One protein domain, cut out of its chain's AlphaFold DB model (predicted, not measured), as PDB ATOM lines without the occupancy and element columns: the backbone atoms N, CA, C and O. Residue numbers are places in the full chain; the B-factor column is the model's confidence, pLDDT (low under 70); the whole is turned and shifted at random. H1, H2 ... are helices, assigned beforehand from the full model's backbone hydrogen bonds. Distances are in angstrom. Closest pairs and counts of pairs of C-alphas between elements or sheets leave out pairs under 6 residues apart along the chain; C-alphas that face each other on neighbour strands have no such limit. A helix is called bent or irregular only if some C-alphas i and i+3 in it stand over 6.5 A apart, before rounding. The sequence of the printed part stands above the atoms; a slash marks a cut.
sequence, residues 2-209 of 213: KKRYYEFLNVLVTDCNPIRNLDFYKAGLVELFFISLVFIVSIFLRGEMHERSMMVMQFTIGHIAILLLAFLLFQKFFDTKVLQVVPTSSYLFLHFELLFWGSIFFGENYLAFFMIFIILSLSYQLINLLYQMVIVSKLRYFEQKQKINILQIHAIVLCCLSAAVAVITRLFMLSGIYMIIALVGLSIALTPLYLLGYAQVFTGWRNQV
ATOM      1  N   LYS A   2     173.464 172.220 183.261       76.25
ATOM      2  CA  LYS A   2     174.075 173.567 183.286       76.25
ATOM      3  C   LYS A   2     174.741 173.953 184.625       76.25
ATOM      4  O   LYS A   2     175.882 174.386 184.625       76.25
ATOM      5  N   LYS A   3     174.086 173.709 185.770       77.19
ATOM      6  CA  LYS A   3     174.673 173.972 187.104       77.19
ATOM      7  C   LYS A   3     175.949 173.160 187.370       77.19
ATOM      8  O   LYS A   3     176.967 173.731 187.732       77.19
ATOM      9  N   ARG A   4     175.905 171.841 187.133       76.00
ATOM     10  CA  ARG A   4     177.068 170.948 187.303       76.00
ATOM     11  C   ARG A   4     178.228 171.333 186.387       76.00
ATOM     12  O   ARG A   4     179.372 171.211 186.792       76.00
ATOM     13  N   TYR A   5     177.925 171.827 185.188       75.56
ATOM     14  CA  TYR A   5     178.930 172.297 184.239       75.56
ATOM     15  C   TYR A   5     179.695 173.513 184.766       75.56
ATOM     16  O   TYR A   5     180.920 173.522 184.731       75.56
ATOM     17  N   TYR A   6     179.007 174.506 185.333       76.50
ATOM     18  CA  TYR A   6     179.714 175.635 185.940       76.50
ATOM     19  C   TYR A   6     180.412 175.282 187.256       76.50
ATOM     20  O   TYR A   6     181.483 175.814 187.528       76.50
ATOM     21  N   GLU A   7     179.853 174.376 188.064       76.56
ATOM     22  CA  GLU A   7     180.562 173.831 189.235       76.56
ATOM     23  C   GLU A   7     181.858 173.122 188.811       76.56
ATOM     24  O   GLU A   7     182.898 173.327 189.428       76.56
ATOM     25  N   PHE A   8     181.818 172.348 187.723       79.19
ATOM     26  CA  PHE A   8     182.990 171.732 187.104       79.19
ATOM     27  C   PHE A   8     184.022 172.770 186.664       79.19
ATOM     28  O   PHE A   8     185.178 172.672 187.075       79.19
ATOM     29  N   LEU A   9     183.610 173.790 185.909       76.06
ATOM     30  CA  LEU A   9     184.515 174.854 185.469       76.06
ATOM     31  C   LEU A   9     185.146 175.607 186.651       76.06
ATOM     32  O   LEU A   9     186.347 175.844 186.628       76.06
ATOM     33  N   ASN A  10     184.390 175.899 187.716       75.50
ATOM     34  CA  ASN A  10     184.914 176.536 188.934       75.50
ATOM     35  C   ASN A  10     185.946 175.669 189.677       75.50
ATOM     36  O   ASN A  10     186.830 176.195 190.349       75.50
ATOM     37  N   VAL A  11     185.822 174.342 189.605       75.12
ATOM     38  CA  VAL A  11     186.776 173.425 190.244       75.12
ATOM     39  C   VAL A  11     188.036 173.257 189.397       75.12
ATOM     40  O   VAL A  11     189.138 173.264 189.944       75.12
ATOM     41  N   LEU A  12     187.885 173.113 188.078       71.06
ATOM     42  CA  LEU A  12     189.005 172.920 187.157       71.06
ATOM     43  C   LEU A  12     189.828 174.214 187.017       71.06
ATOM     44  O   LEU A  12     191.049 174.204 187.159       71.06
ATOM     45  N   VAL A  13     189.162 175.342 186.778       69.81
ATOM     46  CA  VAL A  13     189.801 176.618 186.436       69.81
ATOM     47  C   VAL A  13     190.034 177.431 187.702       69.81
ATOM     48  O   VAL A  13     189.257 178.310 188.075       69.81
ATOM     49  N   THR A  14     191.117 177.092 188.391       60.81
ATOM     50  CA  THR A  14     191.515 177.747 189.645       60.81
ATOM     51  C   THR A  14     192.300 179.029 189.437       60.81
ATOM     52  O   THR A  14     192.182 179.952 190.240       60.81
ATOM     53  N   ASP A  15     193.072 179.099 188.358       61.47
ATOM     54  CA  ASP A  15     193.838 180.279 187.999       61.47
ATOM     55  C   ASP A  15     193.114 181.034 186.881       61.47
ATOM     56  O   ASP A  15     192.853 180.492 185.808       61.47
ATOM     57  N   CYS A  16     192.733 182.276 187.171       62.84
ATOM     58  CA  CYS A  16     192.089 183.193 186.230       62.84
ATOM     59  C   CYS A  16     192.972 184.404 185.938       62.84
ATOM     60  O   CYS A  16     192.473 185.419 185.447       62.84
ATOM     61  N   ASN A  17     194.259 184.322 186.281       68.31
ATOM     62  CA  ASN A  17     195.206 185.317 185.835       68.31
ATOM     63  C   ASN A  17     195.237 185.311 184.301       68.31
ATOM     64  O   ASN A  17     195.141 184.244 183.685       68.31
ATOM     65  N   PRO A  18     195.352 186.491 183.676       69.44
ATOM     66  CA  PRO A  18     195.549 186.558 182.240       69.44
ATOM     67  C   PRO A  18     196.817 185.789 181.867       69.44
ATOM     68  O   PRO A  18     197.784 185.767 182.635       69.44
ATOM     69  N   ILE A  19     196.805 185.190 180.676       77.44
ATOM     70  CA  ILE A  19     197.975 184.532 180.085       77.44
ATOM     71  C   ILE A  19     199.173 185.480 180.168       77.44
ATOM     72  O   ILE A  19     199.065 186.671 179.870       77.44
ATOM     73  N   ARG A  20     200.324 184.964 180.598       81.50
ATOM     74  CA  ARG A  20     201.554 185.746 180.760       81.50
ATOM     75  C   ARG A  20     202.570 185.337 179.706       81.50
ATOM     76  O   ARG A  20     202.499 184.264 179.115       81.50
ATOM     77  N   ASN A  21     203.617 186.148 179.568       83.88
ATOM     78  CA  ASN A  21     204.794 185.805 178.763       83.88
ATOM     79  C   ASN A  21     205.347 184.409 179.103       83.88
ATOM     80  O   ASN A  21     205.787 183.685 178.218       83.88
ATOM     81  N   LEU A  22     205.276 184.010 180.380       84.81
ATOM     82  CA  LEU A  22     205.699 182.690 180.850       84.81
ATOM     83  C   LEU A  22     204.990 181.533 180.130       84.81
ATOM     84  O   LEU A  22     205.608 180.497 179.906       84.81
ATOM     85  N   ASP A  23     203.723 181.688 179.760       85.19
ATOM     86  CA  ASP A  23     202.951 180.615 179.133       85.19
ATOM     87  C   ASP A  23     203.356 180.409 177.669       85.19
ATOM     88  O   ASP A  23     203.445 179.269 177.217       85.19
ATOM     89  N   PHE A  24     203.748 181.481 176.971       86.50
ATOM     90  CA  PHE A  24     204.409 181.380 175.664       86.50
ATOM     91  C   PHE A  24     205.757 180.660 175.761       86.50
ATOM     92  O   PHE A  24     206.040 179.784 174.945       86.50
ATOM     93  N   TYR A  25     206.570 180.973 176.778       86.06
ATOM     94  CA  TYR A  25     207.839 180.271 176.993       86.06
ATOM     95  C   TYR A  25     207.629 178.778 177.265       86.06
ATOM     96  O   TYR A  25     208.346 177.953 176.705       86.06
ATOM     97  N   LYS A  26     206.637 178.416 178.089       87.94
ATOM     98  CA  LYS A  26     206.300 177.009 178.351       87.94
ATOM     99  C   LYS A  26     205.851 176.293 177.077       87.94
ATOM    100  O   LYS A  26     206.343 175.200 176.825       87.94
ATOM    101  N   ALA A  27     204.951 176.887 176.290       87.62
ATOM    102  CA  ALA A  27     204.481 176.298 175.035       87.62
ATOM    103  C   ALA A  27     205.647 176.076 174.055       87.62
ATOM    104  O   ALA A  27     205.870 174.952 173.607       87.62
ATOM    105  N   GLY A  28     206.468 177.108 173.831       87.88
ATOM    106  CA  GLY A  28     207.635 177.015 172.953       87.88
ATOM    107  C   GLY A  28     208.677 175.993 173.420       87.88
ATOM    108  O   GLY A  28     209.243 175.279 172.599       87.88
ATOM    109  N   LEU A  29     208.914 175.866 174.732       90.50
ATOM    110  CA  LEU A  29     209.863 174.885 175.272       90.50
ATOM    111  C   LEU A  29     209.381 173.447 175.058       90.50
ATOM    112  O   LEU A  29     210.182 172.573 174.727       90.50
ATOM    113  N   VAL A  30     208.082 173.197 175.229       88.88
ATOM    114  CA  VAL A  30     207.507 171.866 175.009       88.88
ATOM    115  C   VAL A  30     207.577 171.482 173.529       88.88
ATOM    116  O   VAL A  30     207.955 170.354 173.216       88.88
ATOM    117  N   GLU A  31     207.300 172.410 172.616       89.81
ATOM    118  CA  GLU A  31     207.467 172.158 171.179       89.81
ATOM    119  C   GLU A  31     208.922 171.962 170.780       89.81
ATOM    120  O   GLU A  31     209.222 171.061 170.001       89.81
ATOM    121  N   LEU A  32     209.844 172.732 171.363       91.25
ATOM    122  CA  LEU A  32     211.275 172.542 171.152       91.25
ATOM    123  C   LEU A  32     211.738 171.153 171.625       91.25
ATOM    124  O   LEU A  32     212.565 170.505 170.978       91.25
ATOM    125  N   PHE A  33     211.199 170.669 172.744       91.56
ATOM    126  CA  PHE A  33     211.457 169.312 173.211       91.56
ATOM    127  C   PHE A  33     210.905 168.267 172.231       91.56
ATOM    128  O   PHE A  33     211.614 167.328 171.864       91.56
ATOM    129  N   PHE A  34     209.668 168.448 171.765       91.19
ATOM    130  CA  PHE A  34     209.033 167.533 170.820       91.19
ATOM    131  C   PHE A  34     209.760 167.477 169.474       91.19
ATOM    132  O   PHE A  34     210.111 166.389 169.023       91.19
ATOM    133  N   ILE A  35     210.074 168.623 168.867       93.31
ATOM    134  CA  ILE A  35     210.804 168.651 167.596       93.31
ATOM    135  C   ILE A  35     212.193 168.019 167.727       93.31
ATOM    136  O   ILE A  35     212.633 167.316 166.821       93.31
ATOM    137  N   SER A  36     212.864 168.192 168.872       92.94
ATOM    138  CA  SER A  36     214.151 167.539 169.140       92.94
ATOM    139  C   SER A  36     214.012 166.014 169.162       92.94
ATOM    140  O   SER A  36     214.847 165.310 168.593       92.94
ATOM    141  N   LEU A  37     212.939 165.491 169.768       91.62
ATOM    142  CA  LEU A  37     212.628 164.061 169.762       91.62
ATOM    143  C   LEU A  37     212.376 163.551 168.335       91.62
ATOM    144  O   LEU A  37     212.977 162.554 167.927       91.62
ATOM    145  N   VAL A  38     211.526 164.250 167.576       92.75
ATOM    146  CA  VAL A  38     211.219 163.926 166.174       92.75
ATOM    147  C   VAL A  38     212.502 163.913 165.346       92.75
ATOM    148  O   VAL A  38     212.743 162.957 164.610       92.75
ATOM    149  N   PHE A  39     213.360 164.921 165.504       92.94
ATOM    150  CA  PHE A  39     214.633 165.031 164.798       92.94
ATOM    151  C   PHE A  39     215.566 163.853 165.103       92.94
ATOM    152  O   PHE A  39     216.023 163.188 164.175       92.94
ATOM    153  N   ILE A  40     215.792 163.540 166.386       92.56
ATOM    154  CA  ILE A  40     216.662 162.427 166.803       92.56
ATOM    155  C   ILE A  40     216.187 161.111 166.192       92.56
ATOM    156  O   ILE A  40     216.992 160.361 165.642       92.56
ATOM    157  N   VAL A  41     214.889 160.822 166.263       90.81
ATOM    158  CA  VAL A  41     214.341 159.586 165.694       90.81
ATOM    159  C   VAL A  41     214.438 159.592 164.167       90.81
ATOM    160  O   VAL A  41     214.775 158.566 163.581       90.81
ATOM    161  N   SER A  42     214.227 160.743 163.525       92.00
ATOM    162  CA  SER A  42     214.294 160.887 162.064       92.00
ATOM    163  C   SER A  42     215.663 160.534 161.482       92.00
ATOM    164  O   SER A  42     215.702 160.023 160.364       92.00
ATOM    165  N   ILE A  43     216.760 160.717 162.233       93.06
ATOM    166  CA  ILE A  43     218.122 160.294 161.836       93.06
ATOM    167  C   ILE A  43     218.180 158.788 161.534       93.06
ATOM    168  O   ILE A  43     218.945 158.348 160.676       93.06
ATOM    169  N   PHE A  44     217.366 157.988 162.225       92.00
ATOM    170  CA  PHE A  44     217.345 156.532 162.083       92.00
ATOM    171  C   PHE A  44     216.303 156.033 161.072       92.00
ATOM    172  O   PHE A  44     216.323 154.856 160.706       92.00
ATOM    173  N   LEU A  45     215.396 156.899 160.614       91.56
ATOM    174  CA  LEU A  45     214.362 156.546 159.643       91.56
ATOM    175  C   LEU A  45     214.907 156.596 158.211       91.56
ATOM    176  O   LEU A  45     215.824 157.352 157.898       91.56
ATOM    177  N   ARG A  46     214.314 155.797 157.316       91.81
ATOM    178  CA  ARG A  46     214.632 155.779 155.878       91.81
ATOM    179  C   ARG A  46     213.358 155.711 155.038       91.81
ATOM    180  O   ARG A  46     212.315 155.282 155.532       91.81
ATOM    181  N   GLY A  47     213.470 156.107 153.769       92.31
ATOM    182  CA  GLY A  47     212.375 156.060 152.797       92.31
ATOM    183  C   GLY A  47     211.174 156.905 153.223       92.31
ATOM    184  O   GLY A  47     211.334 157.960 153.834       92.31
ATOM    185  N   GLU A  48     209.968 156.405 152.961       90.69
ATOM    186  CA  GLU A  48     208.720 157.139 153.215       90.69
ATOM    187  C   GLU A  48     208.520 157.535 154.685       90.69
ATOM    188  O   GLU A  48     207.985 158.604 154.974       90.69
ATOM    189  N   MET A  49     208.957 156.702 155.639       91.25
ATOM    190  CA  MET A  49     208.846 157.035 157.066       91.25
ATOM    191  C   MET A  49     209.709 158.245 157.431       91.25
ATOM    192  O   MET A  49     209.292 159.066 158.246       91.25
ATOM    193  N   HIS A  50     210.892 158.370 156.820       93.69
ATOM    194  CA  HIS A  50     211.748 159.536 157.013       93.69
ATOM    195  C   HIS A  50     211.082 160.789 156.446       93.69
ATOM    196  O   HIS A  50     210.934 161.768 157.167       93.69
ATOM    197  N   GLU A  51     210.599 160.741 155.202       93.19
ATOM    198  CA  GLU A  51     209.924 161.881 154.562       93.19
ATOM    199  C   GLU A  51     208.710 162.366 155.364       93.19
ATOM    200  O   GLU A  51     208.555 163.565 155.606       93.19
ATOM    201  N   ARG A  52     207.882 161.440 155.862       93.06
ATOM    202  CA  ARG A  52     206.728 161.771 156.714       93.06
ATOM    203  C   ARG A  52     207.157 162.363 158.055       93.06
ATOM    204  O   ARG A  52     206.561 163.337 158.501       93.06
ATOM    205  N   SER A  53     208.201 161.824 158.683       92.88
ATOM    206  CA  SER A  53     208.742 162.386 159.927       92.88
ATOM    207  C   SER A  53     209.315 163.795 159.717       92.88
ATOM    208  O   SER A  53     209.107 164.684 160.542       92.88
ATOM    209  N   MET A  54     209.952 164.048 158.570       93.69
ATOM    210  CA  MET A  54     210.436 165.378 158.186       93.69
ATOM    211  C   MET A  54     209.290 166.362 157.930       93.69
ATOM    212  O   MET A  54     209.407 167.535 158.282       93.69
ATOM    213  N   MET A  55     208.165 165.895 157.383       92.31
ATOM    214  CA  MET A  55     206.951 166.702 157.255       92.31
ATOM    215  C   MET A  55     206.414 167.129 158.628       92.31
ATOM    216  O   MET A  55     206.106 168.305 158.809       92.31
ATOM    217  N   VAL A  56     206.363 166.219 159.614       93.44
ATOM    218  CA  VAL A  56     206.006 166.573 161.005       93.44
ATOM    219  C   VAL A  56     206.926 167.668 161.524       93.44
ATOM    220  O   VAL A  56     206.452 168.689 162.007       93.44
ATOM    221  N   MET A  57     208.237 167.499 161.347       92.88
ATOM    222  CA  MET A  57     209.218 168.485 161.788       92.88
ATOM    223  C   MET A  57     208.974 169.866 161.162       92.88
ATOM    224  O   MET A  57     209.034 170.870 161.864       92.88
ATOM    225  N   GLN A  58     208.658 169.938 159.866       92.00
ATOM    226  CA  GLN A  58     208.342 171.203 159.190       92.00
ATOM    227  C   GLN A  58     207.084 171.874 159.754       92.00
ATOM    228  O   GLN A  58     207.093 173.089 159.966       92.00
ATOM    229  N   PHE A  59     206.030 171.099 160.034       91.06
ATOM    230  CA  PHE A  59     204.829 171.618 160.691       91.06
ATOM    231  C   PHE A  59     205.147 172.184 162.076       91.06
ATOM    232  O   PHE A  59     204.766 173.323 162.358       91.06
ATOM    233  N   THR A  60     205.927 171.460 162.883       91.81
ATOM    234  CA  THR A  60     206.321 171.918 164.221       91.81
ATOM    235  C   THR A  60     207.184 173.180 164.157       91.81
ATOM    236  O   THR A  60     206.963 174.109 164.927       91.81
ATOM    237  N   ILE A  61     208.114 173.298 163.197       91.81
ATOM    238  CA  ILE A  61     208.896 174.536 162.984       91.81
ATOM    239  C   ILE A  61     207.974 175.713 162.663       91.81
ATOM    240  O   ILE A  61     208.125 176.795 163.236       91.81
ATOM    241  N   GLY A  62     207.025 175.515 161.744       91.44
ATOM    242  CA  GLY A  62     206.056 176.544 161.378       91.44
ATOM    243  C   GLY A  62     205.230 176.997 162.581       91.44
ATOM    244  O   GLY A  62     205.021 178.193 162.777       91.44
ATOM    245  N   HIS A  63     204.826 176.058 163.431       90.44
ATOM    246  CA  HIS A  63     204.070 176.359 164.636       90.44
ATOM    247  C   HIS A  63     204.897 177.097 165.702       90.44
ATOM    248  O   HIS A  63     204.431 178.119 166.210       90.44
ATOM    249  N   ILE A  64     206.157 176.708 165.933       90.44
ATOM    250  CA  ILE A  64     207.095 177.457 166.788       90.44
ATOM    251  C   ILE A  64     207.258 178.901 166.282       90.44
ATOM    252  O   ILE A  64     207.274 179.846 167.075       90.44
ATOM    253  N   ALA A  65     207.348 179.101 164.963       90.94
ATOM    254  CA  ALA A  65     207.439 180.436 164.373       90.94
ATOM    255  C   ALA A  65     206.164 181.266 164.611       90.94
ATOM    256  O   ALA A  65     206.256 182.453 164.936       90.94
ATOM    257  N   ILE A  66     204.979 180.651 164.511       89.69
ATOM    258  CA  ILE A  66     203.696 181.290 164.849       89.69
ATOM    259  C   ILE A  66     203.656 181.664 166.334       89.69
ATOM    260  O   ILE A  66     203.262 182.783 166.663       89.69
ATOM    261  N   LEU A  67     204.100 180.774 167.224       89.00
ATOM    262  CA  LEU A  67     204.208 181.034 168.661       89.00
ATOM    263  C   LEU A  67     205.117 182.226 168.959       89.00
ATOM    264  O   LEU A  67     204.747 183.099 169.744       89.00
ATOM    265  N   LEU A  68     206.279 182.297 168.304       87.94
ATOM    266  CA  LEU A  68     207.213 183.412 168.438       87.94
ATOM    267  C   LEU A  68     206.597 184.724 167.935       87.94
ATOM    268  O   LEU A  68     206.682 185.746 168.613       87.94
ATOM    269  N   LEU A  69     205.953 184.705 166.767       88.56
ATOM    270  CA  LEU A  69     205.291 185.885 166.215       88.56
ATOM    271  C   LEU A  69     204.164 186.366 167.137       88.56
ATOM    272  O   LEU A  69     204.083 187.555 167.450       88.56
ATOM    273  N   ALA A  70     203.322 185.446 167.606       86.31
ATOM    274  CA  ALA A  70     202.245 185.741 168.539       86.31
ATOM    275  C   ALA A  70     202.785 186.301 169.857       86.31
ATOM    276  O   ALA A  70     202.228 187.268 170.367       86.31
ATOM    277  N   PHE A  71     203.898 185.766 170.363       85.38
ATOM    278  CA  PHE A  71     204.580 186.287 171.545       85.38
ATOM    279  C   PHE A  71     205.054 187.734 171.350       85.38
ATOM    280  O   PHE A  71     204.776 188.590 172.189       85.38
ATOM    281  N   LEU A  72     205.719 188.039 170.231       86.19
ATOM    282  CA  LEU A  72     206.182 189.398 169.923       86.19
ATOM    283  C   LEU A  72     205.011 190.382 169.791       86.19
ATOM    284  O   LEU A  72     205.068 191.498 170.308       86.19
ATOM    285  N   LEU A  73     203.922 189.967 169.139       84.75
ATOM    286  CA  LEU A  73     202.699 190.766 169.050       84.75
ATOM    287  C   LEU A  73     202.049 190.945 170.425       84.75
ATOM    288  O   LEU A  73     201.563 192.030 170.737       84.75
ATOM    289  N   PHE A  74     202.083 189.915 171.267       82.44
ATOM    290  CA  PHE A  74     201.499 189.932 172.602       82.44
ATOM    291  C   PHE A  74     202.220 190.909 173.531       82.44
ATOM    292  O   PHE A  74     201.563 191.613 174.292       82.44
ATOM    293  N   GLN A  75     203.544 191.055 173.402       78.38
ATOM    294  CA  GLN A  75     204.298 192.093 174.118       78.38
ATOM    295  C   GLN A  75     203.787 193.512 173.821       78.38
ATOM    296  O   GLN A  75     203.878 194.390 174.677       78.38
ATOM    297  N   LYS A  76     203.239 193.739 172.622       80.12
ATOM    298  CA  LYS A  76     202.680 195.028 172.196       80.12
ATOM    299  C   LYS A  76     201.169 195.145 172.443       80.12
ATOM    300  O   LYS A  76     200.678 196.252 172.646       80.12
ATOM    301  N   PHE A  77     200.439 194.027 172.430       75.69
ATOM    302  CA  PHE A  77     198.972 193.956 172.476       75.69
ATOM    303  C   PHE A  77     198.467 192.942 173.525       75.69
ATOM    304  O   PHE A  77     197.653 192.062 173.222       75.69
ATOM    305  N   PHE A  78     198.958 193.072 174.762       64.31
ATOM    306  CA  PHE A  78     198.775 192.111 175.866       64.31
ATOM    307  C   PHE A  78     197.299 191.798 176.206       64.31
ATOM    308  O   PHE A  78     196.962 190.689 176.620       64.31
ATOM    309  N   ASP A  79     196.382 192.734 175.953       67.56
ATOM    310  CA  ASP A  79     194.959 192.570 176.287       67.56
ATOM    311  C   ASP A  79     194.152 191.775 175.245       67.56
ATOM    312  O   ASP A  79     192.965 191.488 175.438       67.56
ATOM    313  N   THR A  80     194.759 191.399 174.115       74.56
ATOM    314  CA  THR A  80     194.023 190.727 173.040       74.56
ATOM    315  C   THR A  80     193.784 189.251 173.355       74.56
ATOM    316  O   THR A  80     194.690 188.419 173.334       74.56
ATOM    317  N   LYS A  81     192.512 188.885 173.567       72.44
ATOM    318  CA  LYS A  81     192.110 187.484 173.798       72.44
ATOM    319  C   LYS A  81     192.563 186.532 172.692       72.44
ATOM    320  O   LYS A  81     192.875 185.385 172.979       72.44
ATOM    321  N   VAL A  82     192.628 187.006 171.448       76.62
ATOM    322  CA  VAL A  82     193.076 186.212 170.293       76.62
ATOM    323  C   VAL A  82     194.512 185.721 170.480       76.62
ATOM    324  O   VAL A  82     194.775 184.539 170.286       76.62
ATOM    325  N   LEU A  83     195.427 186.592 170.918       78.94
ATOM    326  CA  LEU A  83     196.820 186.205 171.160       78.94
ATOM    327  C   LEU A  83     196.955 185.306 172.395       78.94
ATOM    328  O   LEU A  83     197.803 184.421 172.408       78.94
ATOM    329  N   GLN A  84     196.084 185.469 173.396       76.88
ATOM    330  CA  GLN A  84     196.062 184.614 174.588       76.88
ATOM    331  C   GLN A  84     195.632 183.167 174.289       76.88
ATOM    332  O   GLN A  84     196.055 182.258 174.996       76.88
ATOM    333  N   VAL A  85     194.843 182.924 173.231       80.69
ATOM    334  CA  VAL A  85     194.474 181.556 172.807       80.69
ATOM    335  C   VAL A  85     195.681 180.786 172.275       80.69
ATOM    336  O   VAL A  85     195.736 179.572 172.459       80.69
ATOM    337  N   VAL A  86     196.646 181.467 171.648       83.75
ATOM    338  CA  VAL A  86     197.776 180.829 170.955       83.75
ATOM    339  C   VAL A  86     198.527 179.840 171.857       83.75
ATOM    340  O   VAL A  86     198.459 178.647 171.557       83.75
ATOM    341  N   PRO A  87     199.141 180.245 172.991       80.50
ATOM    342  CA  PRO A  87     199.928 179.326 173.819       80.50
ATOM    343  C   PRO A  87     199.096 178.178 174.392       80.50
ATOM    344  O   PRO A  87     199.610 177.090 174.622       80.50
ATOM    345  N   THR A  88     197.795 178.384 174.601       76.94
ATOM    346  CA  THR A  88     196.909 177.304 175.031       76.94
ATOM    347  C   THR A  88     196.622 176.312 173.904       76.94
ATOM    348  O   THR A  88     196.688 175.100 174.108       76.94
ATOM    349  N   SER A  89     196.285 176.811 172.713       80.88
ATOM    350  CA  SER A  89     195.986 175.975 171.549       80.88
ATOM    351  C   SER A  89     197.202 175.179 171.085       80.88
ATOM    352  O   SER A  89     197.041 174.075 170.569       80.88
ATOM    353  N   SER A  90     198.407 175.677 171.367       85.88
ATOM    354  CA  SER A  90     199.650 175.002 171.022       85.88
ATOM    355  C   SER A  90     199.786 173.619 171.653       85.88
ATOM    356  O   SER A  90     200.255 172.691 171.005       85.88
ATOM    357  N   TYR A  91     199.276 173.418 172.868       84.12
ATOM    358  CA  TYR A  91     199.279 172.091 173.485       84.12
ATOM    359  C   TYR A  91     198.326 171.097 172.799       84.12
ATOM    360  O   TYR A  91     198.615 169.902 172.740       84.12
ATOM    361  N   LEU A  92     197.185 171.571 172.281       85.06
ATOM    362  CA  LEU A  92     196.278 170.743 171.477       85.06
ATOM    363  C   LEU A  92     196.898 170.401 170.126       85.06
ATOM    364  O   LEU A  92     196.763 169.273 169.655       85.06
ATOM    365  N   PHE A  93     197.592 171.366 169.526       87.81
ATOM    366  CA  PHE A  93     198.323 171.150 168.289       87.81
ATOM    367  C   PHE A  93     199.433 170.114 168.482       87.81
ATOM    368  O   PHE A  93     199.453 169.117 167.770       87.81
ATOM    369  N   LEU A  94     200.248 170.253 169.529       88.88
ATOM    370  CA  LEU A  94     201.265 169.273 169.906       88.88
ATOM    371  C   LEU A  94     200.680 167.869 170.113       88.88
ATOM    372  O   LEU A  94     201.264 166.875 169.685       88.88
ATOM    373  N   HIS A  95     199.526 167.767 170.781       90.88
ATOM    374  CA  HIS A  95     198.844 166.487 170.943       90.88
ATOM    375  C   HIS A  95     198.551 165.855 169.576       90.88
ATOM    376  O   HIS A  95     198.887 164.692 169.358       90.88
ATOM    377  N   PHE A  96     197.991 166.631 168.645       91.56
ATOM    378  CA  PHE A  96     197.698 166.190 167.282       91.56
ATOM    379  C   PHE A  96     198.961 165.800 166.501       91.56
ATOM    380  O   PHE A  96     198.978 164.741 165.871       91.56
ATOM    381  N   GLU A  97     200.031 166.593 166.595       92.44
ATOM    382  CA  GLU A  97     201.332 166.278 165.994       92.44
ATOM    383  C   GLU A  97     201.894 164.961 166.524       92.44
ATOM    384  O   GLU A  97     202.368 164.144 165.743       92.44
ATOM    385  N   LEU A  98     201.794 164.708 167.832       93.31
ATOM    386  CA  LEU A  98     202.267 163.468 168.441       93.31
ATOM    387  C   LEU A  98     201.419 162.267 168.006       93.31
ATOM    388  O   LEU A  98     201.976 161.207 167.727       93.31
ATOM    389  N   LEU A  99     200.093 162.417 167.901       95.12
ATOM    390  CA  LEU A  99     199.229 161.358 167.370       95.12
ATOM    391  C   LEU A  99     199.581 161.022 165.916       95.12
ATOM    392  O   LEU A  99     199.670 159.846 165.563       95.12
ATOM    393  N   PHE A 100     199.803 162.041 165.086       95.44
ATOM    394  CA  PHE A 100     200.179 161.853 163.688       95.44
ATOM    395  C   PHE A 100     201.576 161.246 163.568       95.44
ATOM    396  O   PHE A 100     201.769 160.248 162.881       95.44
ATOM    397  N   TRP A 101     202.544 161.781 164.308       95.38
ATOM    398  CA  TRP A 101     203.905 161.269 164.333       95.38
ATOM    399  C   TRP A 101     203.966 159.826 164.839       95.38
ATOM    400  O   TRP A 101     204.653 159.000 164.254       95.38
ATOM    401  N   GLY A 102     203.194 159.473 165.867       93.94
ATOM    402  CA  GLY A 102     203.076 158.091 166.327       93.94
ATOM    403  C   GLY A 102     202.474 157.163 165.267       93.94
ATOM    404  O   GLY A 102     202.870 156.005 165.159       93.94
ATOM    405  N   SER A 103     201.545 157.647 164.441       96.19
ATOM    406  CA  SER A 103     200.905 156.797 163.438       96.19
ATOM    407  C   SER A 103     201.831 156.429 162.275       96.19
ATOM    408  O   SER A 103     201.655 155.358 161.691       96.19
ATOM    409  N   ILE A 104     202.854 157.241 161.964       94.88
ATOM    410  CA  ILE A 104     203.781 156.976 160.845       94.88
ATOM    411  C   ILE A 104     204.514 155.636 160.997       94.88
ATOM    412  O   ILE A 104     204.859 155.003 160.001       94.88
ATOM    413  N   PHE A 105     204.703 155.173 162.237       93.56
ATOM    414  CA  PHE A 105     205.375 153.910 162.555       93.56
ATOM    415  C   PHE A 105     204.542 152.668 162.209       93.56
ATOM    416  O   PHE A 105     205.047 151.551 162.289       93.56
ATOM    417  N   PHE A 106     203.287 152.849 161.790       93.06
ATOM    418  CA  PHE A 106     202.419 151.783 161.287       93.06
ATOM    419  C   PHE A 106     202.474 151.646 159.752       93.06
ATOM    420  O   PHE A 106     201.642 150.959 159.156       93.06
ATOM    421  N   GLY A 107     203.466 152.274 159.107       90.19
ATOM    422  CA  GLY A 107     203.788 152.073 157.694       90.19
ATOM    423  C   GLY A 107     202.711 152.613 156.755       90.19
ATOM    424  O   GLY A 107     202.287 153.761 156.874       90.19
ATOM    425  N   GLU A 108     202.266 151.794 155.802       91.31
ATOM    426  CA  GLU A 108     201.244 152.169 154.810       91.31
ATOM    427  C   GLU A 108     199.897 152.529 155.456       91.31
ATOM    428  O   GLU A 108     199.186 153.412 154.981       91.31
ATOM    429  N   ASN A 109     199.579 151.926 156.607       94.12
ATOM    430  CA  ASN A 109     198.316 152.135 157.316       94.12
ATOM    431  C   ASN A 109     198.328 153.350 158.262       94.12
ATOM    432  O   ASN A 109     197.411 153.503 159.074       94.12
ATOM    433  N   TYR A 110     199.340 154.222 158.190       94.25
ATOM    434  CA  TYR A 110     199.502 155.337 159.130       94.25
ATOM    435  C   TYR A 110     198.275 156.257 159.222       94.25
ATOM    436  O   TYR A 110     197.958 156.728 160.311       94.25
ATOM    437  N   LEU A 111     197.546 156.491 158.123       95.38
ATOM    438  CA  LEU A 111     196.319 157.299 158.144       95.38
ATOM    439  C   LEU A 111     195.195 156.612 158.922       95.38
ATOM    440  O   LEU A 111     194.496 157.259 159.697       95.38
ATOM    441  N   ALA A 112     195.038 155.297 158.763       96.62
ATOM    442  CA  ALA A 112     194.043 154.539 159.513       96.62
ATOM    443  C   ALA A 112     194.364 154.561 161.013       96.62
ATOM    444  O   ALA A 112     193.495 154.865 161.829       96.62
ATOM    445  N   PHE A 113     195.630 154.330 161.378       96.12
ATOM    446  CA  PHE A 113     196.077 154.424 162.770       96.12
ATOM    447  C   PHE A 113     195.958 155.837 163.331       96.12
ATOM    448  O   PHE A 113     195.575 156.000 164.486       96.12
ATOM    449  N   PHE A 114     196.197 156.860 162.512       96.75
ATOM    450  CA  PHE A 114     195.987 158.241 162.915       96.75
ATOM    451  C   PHE A 114     194.524 158.504 163.276       96.75
ATOM    452  O   PHE A 114     194.234 159.015 164.358       96.75
ATOM    453  N   MET A 115     193.591 158.081 162.421       97.06
ATOM    454  CA  MET A 115     192.157 158.211 162.692       97.06
ATOM    455  C   MET A 115     191.738 157.418 163.933       97.06
ATOM    456  O   MET A 115     190.965 157.926 164.744       97.06
ATOM    457  N   ILE A 116     192.286 156.214 164.135       96.81
ATOM    458  CA  ILE A 116     192.064 155.425 165.356       96.81
ATOM    459  C   ILE A 116     192.547 156.190 166.591       96.81
ATOM    460  O   ILE A 116     191.814 156.274 167.575       96.81
ATOM    461  N   PHE A 117     193.742 156.780 166.551       96.31
ATOM    462  CA  PHE A 117     194.280 157.559 167.666       96.31
ATOM    463  C   PHE A 117     193.447 158.803 167.972       96.31
ATOM    464  O   PHE A 117     193.205 159.096 169.143       96.31
ATOM    465  N   ILE A 118     192.942 159.491 166.946       94.88
ATOM    466  CA  ILE A 118     192.024 160.621 167.112       94.88
ATOM    467  C   ILE A 118     190.719 160.167 167.769       94.88
ATOM    468  O   ILE A 118     190.303 160.750 168.769       94.88
ATOM    469  N   ILE A 119     190.093 159.101 167.259       95.69
ATOM    470  CA  ILE A 119     188.850 158.554 167.823       95.69
ATOM    471  C   ILE A 119     189.068 158.129 169.276       95.69
ATOM    472  O   ILE A 119     188.240 158.437 170.134       95.69
ATOM    473  N   LEU A 120     190.188 157.467 169.570       94.56
ATOM    474  CA  LEU A 120     190.537 157.036 170.919       94.56
ATOM    475  C   LEU A 120     190.725 158.232 171.862       94.56
ATOM    476  O   LEU A 120     190.173 158.224 172.962       94.56
ATOM    477  N   SER A 121     191.440 159.270 171.422       93.44
ATOM    478  CA  SER A 121     191.642 160.500 172.195       93.44
ATOM    479  C   SER A 121     190.318 161.210 172.486       93.44
ATOM    480  O   SER A 121     190.005 161.489 173.645       93.44
ATOM    481  N   LEU A 122     189.484 161.418 171.462       91.31
ATOM    482  CA  LEU A 122     188.173 162.056 171.610       91.31
ATOM    483  C   LEU A 122     187.242 161.248 172.518       91.31
ATOM    484  O   LEU A 122     186.573 161.813 173.383       91.31
ATOM    485  N   SER A 123     187.231 159.922 172.366       92.56
ATOM    486  CA  SER A 123     186.428 159.027 173.206       92.56
ATOM    487  C   SER A 123     186.870 159.102 174.666       92.56
ATOM    488  O   SER A 123     186.032 159.240 175.557       92.56
ATOM    489  N   TYR A 124     188.182 159.079 174.920       91.50
ATOM    490  CA  TYR A 124     188.738 159.226 176.263       91.50
ATOM    491  C   TYR A 124     188.367 160.578 176.884       91.50
ATOM    492  O   TYR A 124     187.878 160.624 178.013       91.50
ATOM    493  N   GLN A 125     188.529 161.677 176.145       88.25
ATOM    494  CA  GLN A 125     188.160 163.014 176.616       88.25
ATOM    495  C   GLN A 125     186.664 163.124 176.932       88.25
ATOM    496  O   GLN A 125     186.301 163.696 177.960       88.25
ATOM    497  N   LEU A 126     185.798 162.534 176.102       88.44
ATOM    498  CA  LEU A 126     184.357 162.507 176.342       88.44
ATOM    499  C   LEU A 126     184.008 161.716 177.609       88.44
ATOM    500  O   LEU A 126     183.255 162.208 178.450       88.44
ATOM    501  N   ILE A 127     184.574 160.517 177.776       89.50
ATOM    502  CA  ILE A 127     184.360 159.686 178.970       89.50
ATOM    503  C   ILE A 127     184.825 160.430 180.225       89.50
ATOM    504  O   ILE A 127     184.100 160.460 181.221       89.50
ATOM    505  N   ASN A 128     185.984 161.089 180.168       86.81
ATOM    506  CA  ASN A 128     186.492 161.883 181.284       86.81
ATOM    507  C   ASN A 128     185.569 163.049 181.610       86.81
ATOM    508  O   ASN A 128     185.231 163.240 182.774       86.81
ATOM    509  N   LEU A 129     185.106 163.796 180.606       84.38
ATOM    510  CA  LEU A 129     184.173 164.897 180.822       84.38
ATOM    511  C   LEU A 129     182.902 164.406 181.528       84.38
ATOM    512  O   LEU A 129     182.456 165.018 182.498       84.38
ATOM    513  N   LEU A 130     182.340 163.275 181.089       87.38
ATOM    514  CA  LEU A 130     181.170 162.667 181.724       87.38
ATOM    515  C   LEU A 130     181.465 162.236 183.170       87.38
ATOM    516  O   LEU A 130     180.690 162.560 184.072       87.38
ATOM    517  N   TYR A 131     182.595 161.567 183.409       87.56
ATOM    518  CA  TYR A 131     183.057 161.170 184.743       87.56
ATOM    519  C   TYR A 131     183.183 162.378 185.686       87.56
ATOM    520  O   TYR A 131     182.597 162.394 186.774       87.56
ATOM    521  N   GLN A 132     183.881 163.426 185.246       85.25
ATOM    522  CA  GLN A 132     184.126 164.635 186.029       85.25
ATOM    523  C   GLN A 132     182.817 165.376 186.333       85.25
ATOM    524  O   GLN A 132     182.590 165.798 187.468       85.25
ATOM    525  N   MET A 133     181.902 165.451 185.364       83.00
ATOM    526  CA  MET A 133     180.572 166.048 185.528       83.00
ATOM    527  C   MET A 133     179.682 165.306 186.534       83.00
ATOM    528  O   MET A 133     178.844 165.927 187.195       83.00
ATOM    529  N   VAL A 134     179.829 163.984 186.656       86.12
ATOM    530  CA  VAL A 134     179.083 163.170 187.632       86.12
ATOM    531  C   VAL A 134     179.647 163.341 189.042       86.12
ATOM    532  O   VAL A 134     178.887 163.380 190.014       86.12
ATOM    533  N   ILE A 135     180.968 163.445 189.166       86.31
ATOM    534  CA  ILE A 135     181.651 163.445 190.461       86.31
ATOM    535  C   ILE A 135     181.779 164.842 191.063       86.31
ATOM    536  O   ILE A 135     181.716 164.955 192.287       86.31
ATOM    537  N   VAL A 136     181.867 165.908 190.261       83.56
ATOM    538  CA  VAL A 136     182.108 167.272 190.769       83.56
ATOM    539  C   VAL A 136     181.128 167.685 191.873       83.56
ATOM    540  O   VAL A 136     181.544 168.220 192.898       83.56
ATOM    541  N   SER A 137     179.839 167.354 191.738       79.12
ATOM    542  CA  SER A 137     178.837 167.703 192.752       79.12
ATOM    543  C   SER A 137     179.026 166.942 194.067       79.12
ATOM    544  O   SER A 137     178.637 167.433 195.122       79.12
ATOM    545  N   LYS A 138     179.633 165.749 194.017       83.88
ATOM    546  CA  LYS A 138     179.972 164.945 195.203       83.88
ATOM    547  C   LYS A 138     181.246 165.442 195.889       83.88
ATOM    548  O   LYS A 138     181.426 165.203 197.076       83.88
ATOM    549  N   LEU A 139     182.098 166.170 195.168       83.19
ATOM    550  CA  LEU A 139     183.349 166.718 195.690       83.19
ATOM    551  C   LEU A 139     183.184 168.067 196.404       83.19
ATOM    552  O   LEU A 139     184.178 168.681 196.777       83.19
ATOM    553  N   ARG A 140     181.951 168.549 196.611       75.38
ATOM    554  CA  ARG A 140     181.673 169.891 197.151       75.38
ATOM    555  C   ARG A 140     182.392 170.170 198.483       75.38
ATOM    556  O   ARG A 140     182.916 171.269 198.638       75.38
ATOM    557  N   TYR A 141     182.468 169.171 199.365       80.12
ATOM    558  CA  TYR A 141     183.001 169.283 200.733       80.12
ATOM    559  C   TYR A 141     184.517 169.073 200.872       80.12
ATOM    560  O   TYR A 141     185.045 169.226 201.966       80.12
ATOM    561  N   PHE A 142     185.218 168.705 199.798       83.81
ATOM    562  CA  PHE A 142     186.670 168.505 199.843       83.81
ATOM    563  C   PHE A 142     187.422 169.829 199.698       83.81
ATOM    564  O   PHE A 142     186.881 170.811 199.187       83.81
ATOM    565  N   GLU A 143     188.695 169.862 200.086       84.94
ATOM    566  CA  GLU A 143     189.560 171.006 199.783       84.94
ATOM    567  C   GLU A 143     189.854 171.095 198.282       84.94
ATOM    568  O   GLU A 143     189.957 170.077 197.596       84.94
ATOM    569  N   GLN A 144     190.057 172.305 197.755       76.56
ATOM    570  CA  GLN A 144     190.235 172.539 196.315       76.56
ATOM    571  C   GLN A 144     191.336 171.667 195.689       76.56
ATOM    572  O   GLN A 144     191.140 171.080 194.624       76.56
ATOM    573  N   LYS A 145     192.474 171.526 196.377       79.38
ATOM    574  CA  LYS A 145     193.591 170.683 195.930       79.38
ATOM    575  C   LYS A 145     193.188 169.209 195.827       79.38
ATOM    576  O   LYS A 145     193.530 168.538 194.858       79.38
ATOM    577  N   GLN A 146     192.424 168.710 196.799       82.50
ATOM    578  CA  GLN A 146     191.908 167.342 196.785       82.50
ATOM    579  C   GLN A 146     190.874 167.146 195.672       82.50
ATOM    580  O   GLN A 146     190.911 166.117 194.998       82.50
ATOM    581  N   LYS A 147     190.003 168.138 195.422       83.00
ATOM    582  CA  LYS A 147     189.036 168.085 194.313       83.00
ATOM    583  C   LYS A 147     189.745 167.881 192.981       83.00
ATOM    584  O   LYS A 147     189.391 166.952 192.266       83.00
ATOM    585  N   ILE A 148     190.755 168.702 192.682       80.00
ATOM    586  CA  ILE A 148     191.526 168.620 191.431       80.00
ATOM    587  C   ILE A 148     192.191 167.251 191.293       80.00
ATOM    588  O   ILE A 148     192.035 166.606 190.259       80.00
ATOM    589  N   ASN A 149     192.857 166.774 192.348       83.19
ATOM    590  CA  ASN A 149     193.528 165.475 192.327       83.19
ATOM    591  C   ASN A 149     192.556 164.326 192.023       83.19
ATOM    592  O   ASN A 149     192.861 163.461 191.206       83.19
ATOM    593  N   ILE A 150     191.375 164.326 192.650       85.50
ATOM    594  CA  ILE A 150     190.352 163.303 192.396       85.50
ATOM    595  C   ILE A 150     189.822 163.428 190.965       85.50
ATOM    596  O   ILE A 150     189.658 162.427 190.274       85.50
ATOM    597  N   LEU A 151     189.595 164.653 190.491       84.00
ATOM    598  CA  LEU A 151     189.073 164.911 189.151       84.00
ATOM    599  C   LEU A 151     190.062 164.509 188.046       84.00
ATOM    600  O   LEU A 151     189.627 164.193 186.945       84.00
ATOM    601  N   GLN A 152     191.365 164.485 188.347       84.56
ATOM    602  CA  GLN A 152     192.450 164.112 187.433       84.56
ATOM    603  C   GLN A 152     192.944 162.667 187.611       84.56
ATOM    604  O   GLN A 152     193.862 162.243 186.908       84.56
ATOM    605  N   ILE A 153     192.341 161.875 188.504       87.00
ATOM    606  CA  ILE A 153     192.823 160.519 188.805       87.00
ATOM    607  C   ILE A 153     192.849 159.615 187.565       87.00
ATOM    608  O   ILE A 153     193.778 158.833 187.389       87.00
ATOM    609  N   HIS A 154     191.883 159.773 186.658       86.81
ATOM    610  CA  HIS A 154     191.825 159.028 185.399       86.81
ATOM    611  C   HIS A 154     193.046 159.292 184.499       86.81
ATOM    612  O   HIS A 154     193.522 158.376 183.827       86.81
ATOM    613  N   ALA A 155     193.560 160.527 184.490       88.44
ATOM    614  CA  ALA A 155     194.728 160.924 183.710       88.44
ATOM    615  C   ALA A 155     195.991 160.317 184.320       88.44
ATOM    616  O   ALA A 155     196.805 159.738 183.606       88.44
ATOM    617  N   ILE A 156     196.105 160.354 185.651       88.75
ATOM    618  CA  ILE A 156     197.216 159.734 186.384       88.75
ATOM    619  C   ILE A 156     197.248 158.222 186.133       88.75
ATOM    620  O   ILE A 156     198.303 157.681 185.810       88.75
ATOM    621  N   VAL A 157     196.103 157.540 186.221       91.50
ATOM    622  CA  VAL A 157     196.009 156.095 185.965       91.50
ATOM    623  C   VAL A 157     196.451 155.757 184.539       91.50
ATOM    624  O   VAL A 157     197.246 154.836 184.359       91.50
ATOM    625  N   LEU A 158     195.999 156.513 183.531       92.94
ATOM    626  CA  LEU A 158     196.405 156.274 182.143       92.94
ATOM    627  C   LEU A 158     197.898 156.573 181.914       92.94
ATOM    628  O   LEU A 158     198.564 155.803 181.226       92.94
ATOM    629  N   CYS A 159     198.445 157.622 182.538       93.06
ATOM    630  CA  CYS A 159     199.886 157.897 182.552       93.06
ATOM    631  C   CYS A 159     200.680 156.716 183.123       93.06
ATOM    632  O   CYS A 159     201.643 156.266 182.507       93.06
ATOM    633  N   CYS A 160     200.267 156.187 184.279       94.38
ATOM    634  CA  CYS A 160     200.930 155.048 184.912       94.38
ATOM    635  C   CYS A 160     200.862 153.791 184.038       94.38
ATOM    636  O   CYS A 160     201.862 153.089 183.903       94.38
ATOM    637  N   LEU A 161     199.711 153.519 183.413       95.44
ATOM    638  CA  LEU A 161     199.553 152.398 182.482       95.44
ATOM    639  C   LEU A 161     200.451 152.556 181.253       95.44
ATOM    640  O   LEU A 161     201.141 151.613 180.881       95.44
ATOM    641  N   SER A 162     200.493 153.748 180.657       95.31
ATOM    642  CA  SER A 162     201.390 154.057 179.541       95.31
ATOM    643  C   SER A 162     202.862 153.845 179.926       95.31
ATOM    644  O   SER A 162     203.592 153.144 179.222       95.31
ATOM    645  N   ALA A 163     203.284 154.360 181.084       94.75
ATOM    646  CA  ALA A 163     204.638 154.164 181.590       94.75
ATOM    647  C   ALA A 163     204.948 152.678 181.839       94.75
ATOM    648  O   ALA A 163     206.022 152.206 181.466       94.75
ATOM    649  N   ALA A 164     204.006 151.919 182.404       95.56
ATOM    650  CA  ALA A 164     204.157 150.481 182.606       95.56
ATOM    651  C   ALA A 164     204.319 149.735 181.274       95.56
ATOM    652  O   ALA A 164     205.220 148.908 181.152       95.56
ATOM    653  N   VAL A 165     203.516 150.066 180.254       96.12
ATOM    654  CA  VAL A 165     203.657 149.494 178.905       96.12
ATOM    655  C   VAL A 165     205.039 149.801 178.334       96.12
ATOM    656  O   VAL A 165     205.689 148.893 177.819       96.12
ATOM    657  N   ALA A 166     205.538 151.032 178.474       94.88
ATOM    658  CA  ALA A 166     206.882 151.396 178.023       94.88
ATOM    659  C   ALA A 166     207.985 150.599 178.748       94.88
ATOM    660  O   ALA A 166     208.890 150.057 178.107       94.88
ATOM    661  N   VAL A 167     207.893 150.476 180.077       95.50
ATOM    662  CA  VAL A 167     208.857 149.723 180.895       95.50
ATOM    663  C   VAL A 167     208.843 148.240 180.532       95.50
ATOM    664  O   VAL A 167     209.903 147.680 180.275       95.50
ATOM    665  N   ILE A 168     207.667 147.612 180.448       95.00
ATOM    666  CA  ILE A 168     207.514 146.200 180.058       95.00
ATOM    667  C   ILE A 168     208.067 145.980 178.649       95.00
ATOM    668  O   ILE A 168     208.821 145.037 178.423       95.00
ATOM    669  N   THR A 169     207.760 146.884 177.716       94.94
ATOM    670  CA  THR A 169     208.261 146.809 176.338       94.94
ATOM    671  C   THR A 169     209.782 146.762 176.302       94.94
ATOM    672  O   THR A 169     210.354 145.942 175.587       94.94
ATOM    673  N   ARG A 170     210.453 147.593 177.106       92.31
ATOM    674  CA  ARG A 170     211.916 147.586 177.200       92.31
ATOM    675  C   ARG A 170     212.469 146.395 177.975       92.31
ATOM    676  O   ARG A 170     213.444 145.807 177.526       92.31
ATOM    677  N   LEU A 171     211.854 146.032 179.097       94.56
ATOM    678  CA  LEU A 171     212.318 144.946 179.962       94.56
ATOM    679  C   LEU A 171     212.287 143.592 179.244       94.56
ATOM    680  O   LEU A 171     213.214 142.801 179.382       94.56
ATOM    681  N   PHE A 172     211.242 143.350 178.452       94.38
ATOM    682  CA  PHE A 172     211.044 142.099 177.720       94.38
ATOM    683  C   PHE A 172     211.453 142.182 176.244       94.38
ATOM    684  O   PHE A 172     211.168 141.256 175.491       94.38
ATOM    685  N   MET A 173     212.112 143.271 175.824       93.62
ATOM    686  CA  MET A 173     212.556 143.479 174.438       93.62
ATOM    687  C   MET A 173     211.424 143.272 173.412       93.62
ATOM    688  O   MET A 173     211.620 142.675 172.353       93.62
ATOM    689  N   LEU A 174     210.217 143.747 173.738       93.50
ATOM    690  CA  LEU A 174     209.062 143.672 172.845       93.50
ATOM    691  C   LEU A 174     209.224 144.636 171.659       93.50
ATOM    692  O   LEU A 174     210.076 145.527 171.649       93.50
ATOM    693  N   SER A 175     208.357 144.474 170.656       91.69
ATOM    694  CA  SER A 175     208.328 145.339 169.474       91.69
ATOM    695  C   SER A 175     208.251 146.826 169.840       91.69
ATOM    696  O   SER A 175     207.471 147.234 170.705       91.69
ATOM    697  N   GLY A 176     208.999 147.654 169.107       87.12
ATOM    698  CA  GLY A 176     208.988 149.111 169.260       87.12
ATOM    699  C   GLY A 176     207.606 149.746 169.068       87.12
ATOM    700  O   GLY A 176     207.361 150.824 169.599       87.12
ATOM    701  N   ILE A 177     206.665 149.062 168.407       90.50
ATOM    702  CA  ILE A 177     205.274 149.521 168.258       90.50
ATOM    703  C   ILE A 177     204.616 149.757 169.626       90.50
ATOM    704  O   ILE A 177     203.879 150.726 169.795       90.50
ATOM    705  N   TYR A 178     204.924 148.943 170.638       92.44
ATOM    706  CA  TYR A 178     204.368 149.135 171.980       92.44
ATOM    707  C   TYR A 178     204.923 150.385 172.680       92.44
ATOM    708  O   TYR A 178     204.198 151.013 173.450       92.44
ATOM    709  N   MET A 179     206.151 150.818 172.355       92.00
ATOM    710  CA  MET A 179     206.667 152.120 172.804       92.00
ATOM    711  C   MET A 179     205.880 153.273 172.182       92.00
ATOM    712  O   MET A 179     205.598 154.256 172.862       92.00
ATOM    713  N   ILE A 180     205.500 153.145 170.909       92.19
ATOM    714  CA  ILE A 180     204.678 154.144 170.221       92.19
ATOM    715  C   ILE A 180     203.277 154.201 170.837       92.19
ATOM    716  O   ILE A 180     202.789 155.287 171.142       92.19
ATOM    717  N   ILE A 181     202.661 153.046 171.104       93.56
ATOM    718  CA  ILE A 181     201.363 152.967 171.794       93.56
ATOM    719  C   ILE A 181     201.450 153.607 173.184       93.56
ATOM    720  O   ILE A 181     200.562 154.372 173.559       93.56
ATOM    721  N   ALA A 182     202.523 153.345 173.936       94.50
ATOM    722  CA  ALA A 182     202.748 153.994 175.221       94.50
ATOM    723  C   ALA A 182     202.844 155.519 175.066       94.50
ATOM    724  O   ALA A 182     202.139 156.242 175.769       94.50
ATOM    725  N   LEU A 183     203.638 156.019 174.115       92.75
ATOM    726  CA  LEU A 183     203.790 157.455 173.871       92.75
ATOM    727  C   LEU A 183     202.456 158.128 173.505       92.75
ATOM    728  O   LEU A 183     202.119 159.182 174.045       92.75
ATOM    729  N   VAL A 184     201.663 157.492 172.641       94.38
ATOM    730  CA  VAL A 184     200.315 157.954 172.281       94.38
ATOM    731  C   VAL A 184     199.396 157.957 173.503       94.38
ATOM    732  O   VAL A 184     198.720 158.953 173.762       94.38
ATOM    733  N   GLY A 185     199.413 156.888 174.305       94.06
ATOM    734  CA  GLY A 185     198.651 156.804 175.551       94.06
ATOM    735  C   GLY A 185     199.024 157.902 176.551       94.06
ATOM    736  O   GLY A 185     198.138 158.479 177.180       94.06
ATOM    737  N   LEU A 186     200.312 158.249 176.644       92.62
ATOM    738  CA  LEU A 186     200.798 159.356 177.469       92.62
ATOM    739  C   LEU A 186     200.258 160.698 176.962       92.62
ATOM    740  O   LEU A 186     199.747 161.495 177.742       92.62
ATOM    741  N   SER A 187     200.316 160.928 175.649       91.50
ATOM    742  CA  SER A 187     199.790 162.145 175.023       91.50
ATOM    743  C   SER A 187     198.293 162.337 175.297       91.50
ATOM    744  O   SER A 187     197.865 163.431 175.671       91.50
ATOM    745  N   ILE A 188     197.504 161.260 175.190       92.12
ATOM    746  CA  ILE A 188     196.068 161.244 175.513       92.12
ATOM    747  C   ILE A 188     195.830 161.520 177.007       92.12
ATOM    748  O   ILE A 188     194.943 162.298 177.365       92.12
ATOM    749  N   ALA A 189     196.629 160.917 177.892       90.44
ATOM    750  CA  ALA A 189     196.516 161.115 179.337       90.44
ATOM    751  C   ALA A 189     196.782 162.566 179.759       90.44
ATOM    752  O   ALA A 189     196.134 163.069 180.676       90.44
ATOM    753  N   LEU A 190     197.711 163.248 179.084       86.00
ATOM    754  CA  LEU A 190     198.097 164.622 179.399       86.00
ATOM    755  C   LEU A 190     197.165 165.672 178.772       86.00
ATOM    756  O   LEU A 190     197.126 166.805 179.249       86.00
ATOM    757  N   THR A 191     196.350 165.319 177.769       81.31
ATOM    758  CA  THR A 191     195.475 166.286 177.074       81.31
ATOM    759  C   THR A 191     194.508 167.060 177.985       81.31
ATOM    760  O   THR A 191     194.352 168.267 177.797       81.31
ATOM    761  N   PRO A 192     193.881 166.447 179.009       73.19
ATOM    762  CA  PRO A 192     193.038 167.173 179.959       73.19
ATOM    763  C   PRO A 192     193.781 168.268 180.740       73.19
ATOM    764  O   PRO A 192     193.182 169.294 181.063       73.19
ATOM    765  N   LEU A 193     195.079 168.083 181.022       68.06
ATOM    766  CA  LEU A 193     195.917 169.113 181.654       68.06
ATOM    767  C   LEU A 193     196.131 170.311 180.724       68.06
ATOM    768  O   LEU A 193     196.281 171.435 181.193       68.06
ATOM    769  N   TYR A 194     196.107 170.076 179.415       64.88
ATOM    770  CA  TYR A 194     196.295 171.101 178.394       64.88
ATOM    771  C   TYR A 194     195.012 171.886 178.091       64.88
ATOM    772  O   TYR A 194     195.057 173.106 177.942       64.88
ATOM    773  N   LEU A 195     193.848 171.222 178.083       64.06
ATOM    774  CA  LEU A 195     192.543 171.877 177.885       64.06
ATOM    775  C   LEU A 195     192.204 172.894 178.990       64.06
ATOM    776  O   LEU A 195     191.456 173.844 178.767       64.06
ATOM    777  N   LEU A 196     192.768 172.694 180.179       61.06
ATOM    778  CA  LEU A 196     192.600 173.544 181.356       61.06
ATOM    779  C   LEU A 196     193.009 175.008 181.119       61.06
ATOM    780  O   LEU A 196     192.328 175.908 181.611       61.06
ATOM    781  N   GLY A 197     194.047 175.257 180.313       58.59
ATOM    782  CA  GLY A 197     194.468 176.619 179.958       58.59
ATOM    783  C   GLY A 197     193.436 177.372 179.104       58.59
ATOM    784  O   GLY A 197     193.327 178.592 179.178       58.59
ATOM    785  N   TYR A 198     192.593 176.657 178.347       60.12
ATOM    786  CA  TYR A 198     191.634 177.267 177.411       60.12
ATOM    787  C   TYR A 198     190.507 177.977 178.138       60.12
ATOM    788  O   TYR A 198     190.056 179.055 177.743       60.12
ATOM    789  N   ALA A 199     190.090 177.410 179.261       61.38
ATOM    790  CA  ALA A 199     189.052 177.999 180.080       61.38
ATOM    791  C   ALA A 199     189.534 179.234 180.878       61.38
ATOM    792  O   ALA A 199     188.688 179.992 181.361       61.38
ATOM    793  N   GLN A 200     190.853 179.486 180.950       65.88
ATOM    794  CA  GLN A 200     191.430 180.716 181.516       65.88
ATOM    795  C   GLN A 200     191.238 181.925 180.588       65.88
ATOM    796  O   GLN A 200     190.971 183.028 181.058       65.88
ATOM    797  N   VAL A 201     191.294 181.723 179.266       65.69
ATOM    798  CA  VAL A 201     191.137 182.801 178.266       65.69
ATOM    799  C   VAL A 201     189.680 183.288 178.174       65.69
ATOM    800  O   VAL A 201     189.385 184.473 177.958       65.69
ATOM    801  N   PHE A 202     188.725 182.381 178.391       69.62
ATOM    802  CA  PHE A 202     187.293 182.656 178.281       69.62
ATOM    803  C   PHE A 202     186.604 182.702 179.650       69.62
ATOM    804  O   PHE A 202     185.764 181.869 179.943       69.62
ATOM    805  N   THR A 203     186.874 183.713 180.478       64.56
ATOM    806  CA  THR A 203     186.333 183.844 181.856       64.56
ATOM    807  C   THR A 203     184.826 184.142 181.985       64.56
ATOM    808  O   THR A 203     184.307 184.242 183.098       64.56
ATOM    809  N   GLY A 204     184.080 184.257 180.878       60.03
ATOM    810  CA  GLY A 204     182.656 184.640 180.875       60.03
ATOM    811  C   GLY A 204     181.708 183.652 181.576       60.03
ATOM    812  O   GLY A 204     180.549 183.978 181.831       60.03
ATOM    813  N   TRP A 205     182.191 182.455 181.911       62.06
ATOM    814  CA  TRP A 205     181.460 181.449 182.682       62.06
ATOM    815  C   TRP A 205     181.407 181.765 184.189       62.06
ATOM    816  O   TRP A 205     180.462 181.334 184.850       62.06
ATOM    817  N   ARG A 206     182.355 182.546 184.733       60.38
ATOM    818  CA  ARG A 206     182.424 182.876 186.171       60.38
ATOM    819  C   ARG A 206     181.220 183.702 186.630       60.38
ATOM    820  O   ARG A 206     180.642 183.414 187.669       60.38
ATOM    821  N   ASN A 207     180.764 184.643 185.805       57.22
ATOM    822  CA  ASN A 207     179.612 185.501 186.115       57.22
ATOM    823  C   ASN A 207     178.260 184.760 186.060       57.22
ATOM    824  O   ASN A 207     177.213 185.375 186.252       57.22
ATOM    825  N   GLN A 208     178.254 183.460 185.745       58.69
ATOM    826  CA  GLN A 208     177.032 182.662 185.596       58.69
ATOM    827  C   GLN A 208     176.731 181.775 186.809       58.69
ATOM    828  O   GLN A 208     175.724 181.061 186.801       58.69
ATOM    829  N   VAL A 209     177.563 181.829 187.854       53.53
ATOM    830  CA  VAL A 209     177.305 181.166 189.137       53.53
ATOM    831  C   VAL A 209     177.140 182.242 190.208       53.53
ATOM    832  O   VAL A 209     178.078 182.998 190.429       53.53
TER     833      VAL A 209
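This is residues 2 to 209 of the 213 residues of an uncharacterized protein of Streptococcus sanguinis SK1087 (UniProt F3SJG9). One very long helix, H4, folds back on itself as a V, with the hairpin of H2 and H3 packed on its first arm H4a as a three-helix bundle, and with H7 of the hairpin H6 and H7 packed on both arms. Short helices H1, H5, H8 and H9 gather toward the open end of the V. The printed part has 208 residues with nine named helices, H1 to H9 in order, and no named strand; the class is all helix. It is compact, with a radius of gyration of the C-alphas of 18.8 A and spans of 56 by 44 by 27 A.

H1, residues 2 to 12, and H2, residues 21 to 42, are apart. H2 and H3, residues 47 to 76, form a hairpin at a shallow tilt of 14 degrees, the closest C-alphas being Ser 42 and His 50, 5.8 A apart. H4, residues 81 to 139, is by its hydrogen bonds one helix but bent: C-alphas 105 and 108 are 8.9 A apart. Its arms, H4a, residues 81 to 105, and H4b, residues 108 to 139, stand at a steep tilt of 50 degrees. H2, H3 and H4a are an up and down bundle, each running against the one before; H3 and H4a come closest at C-alphas Ala 70 and Leu 83, 6.0 A. H1 touches residues 132 to 137 alone of H4b, about perpendicular at 79 degrees, closest at C-alphas Phe 8 and Val 136, 5.8 A. H5, residues 144 to 151, touches H4b, closest at C-alphas Gln 132 and Leu 151, 5.9 A. H6, residues 153 to 171, and H7, residues 176 to 195, form a hairpin, closest at C-alphas Ser 162 and Ala 182, 4.5 A. H7 touches H4a at a shallow tilt of 15 degrees, opposite ways, closest at C-alphas Gly 102 and Ile 180, 5.8 A. H8, residues 198 to 201, touches H4a, and H9, residues 203 to 208, touches H1, closest at C-alphas Thr 88 and Tyr 198, 5.8 A, and Tyr 6 and Trp 205, 6.9 A. Each O i to N i+4 pair is within hydrogen-bond range in H1, H2, H5 and H6; the counts are 25 of 26 in H3, 15 of 21 in H4a, 25 of 28 in H4b, 14 of 16 in H7 and 0 of 2 in H9, which has 2 of 3 O i to N i+3 pairs, while H8 is too short for an i+4 pair.

H1 begins at C-alpha 2 (174.075, 173.567, 183.286), and H9 ends at C-alpha 208 (177.032, 182.662, 185.596). From first to last C-alpha H2 measures 31.5 A, H3 44.6 A, H4a 37.8 A, H4b 46.9 A, H6 26.5 A and H7 29.4 A. H4a, H4b and H7 are irregular: C-alphas 84 and 87 are 6.6 A apart, 108 and 111 7.9 A, and 189 and 192 7.0 A.

The C-alphas of Gly 47 and Tyr 141, the two farthest apart, are 57.8 A apart. The printed part has no cut; the link H1 to H2 is short, and the others are tight. The mean pLDDT of the printed part is 85.3, with residues 13 to 18, 78 to 79 and 193 to 209 under 70.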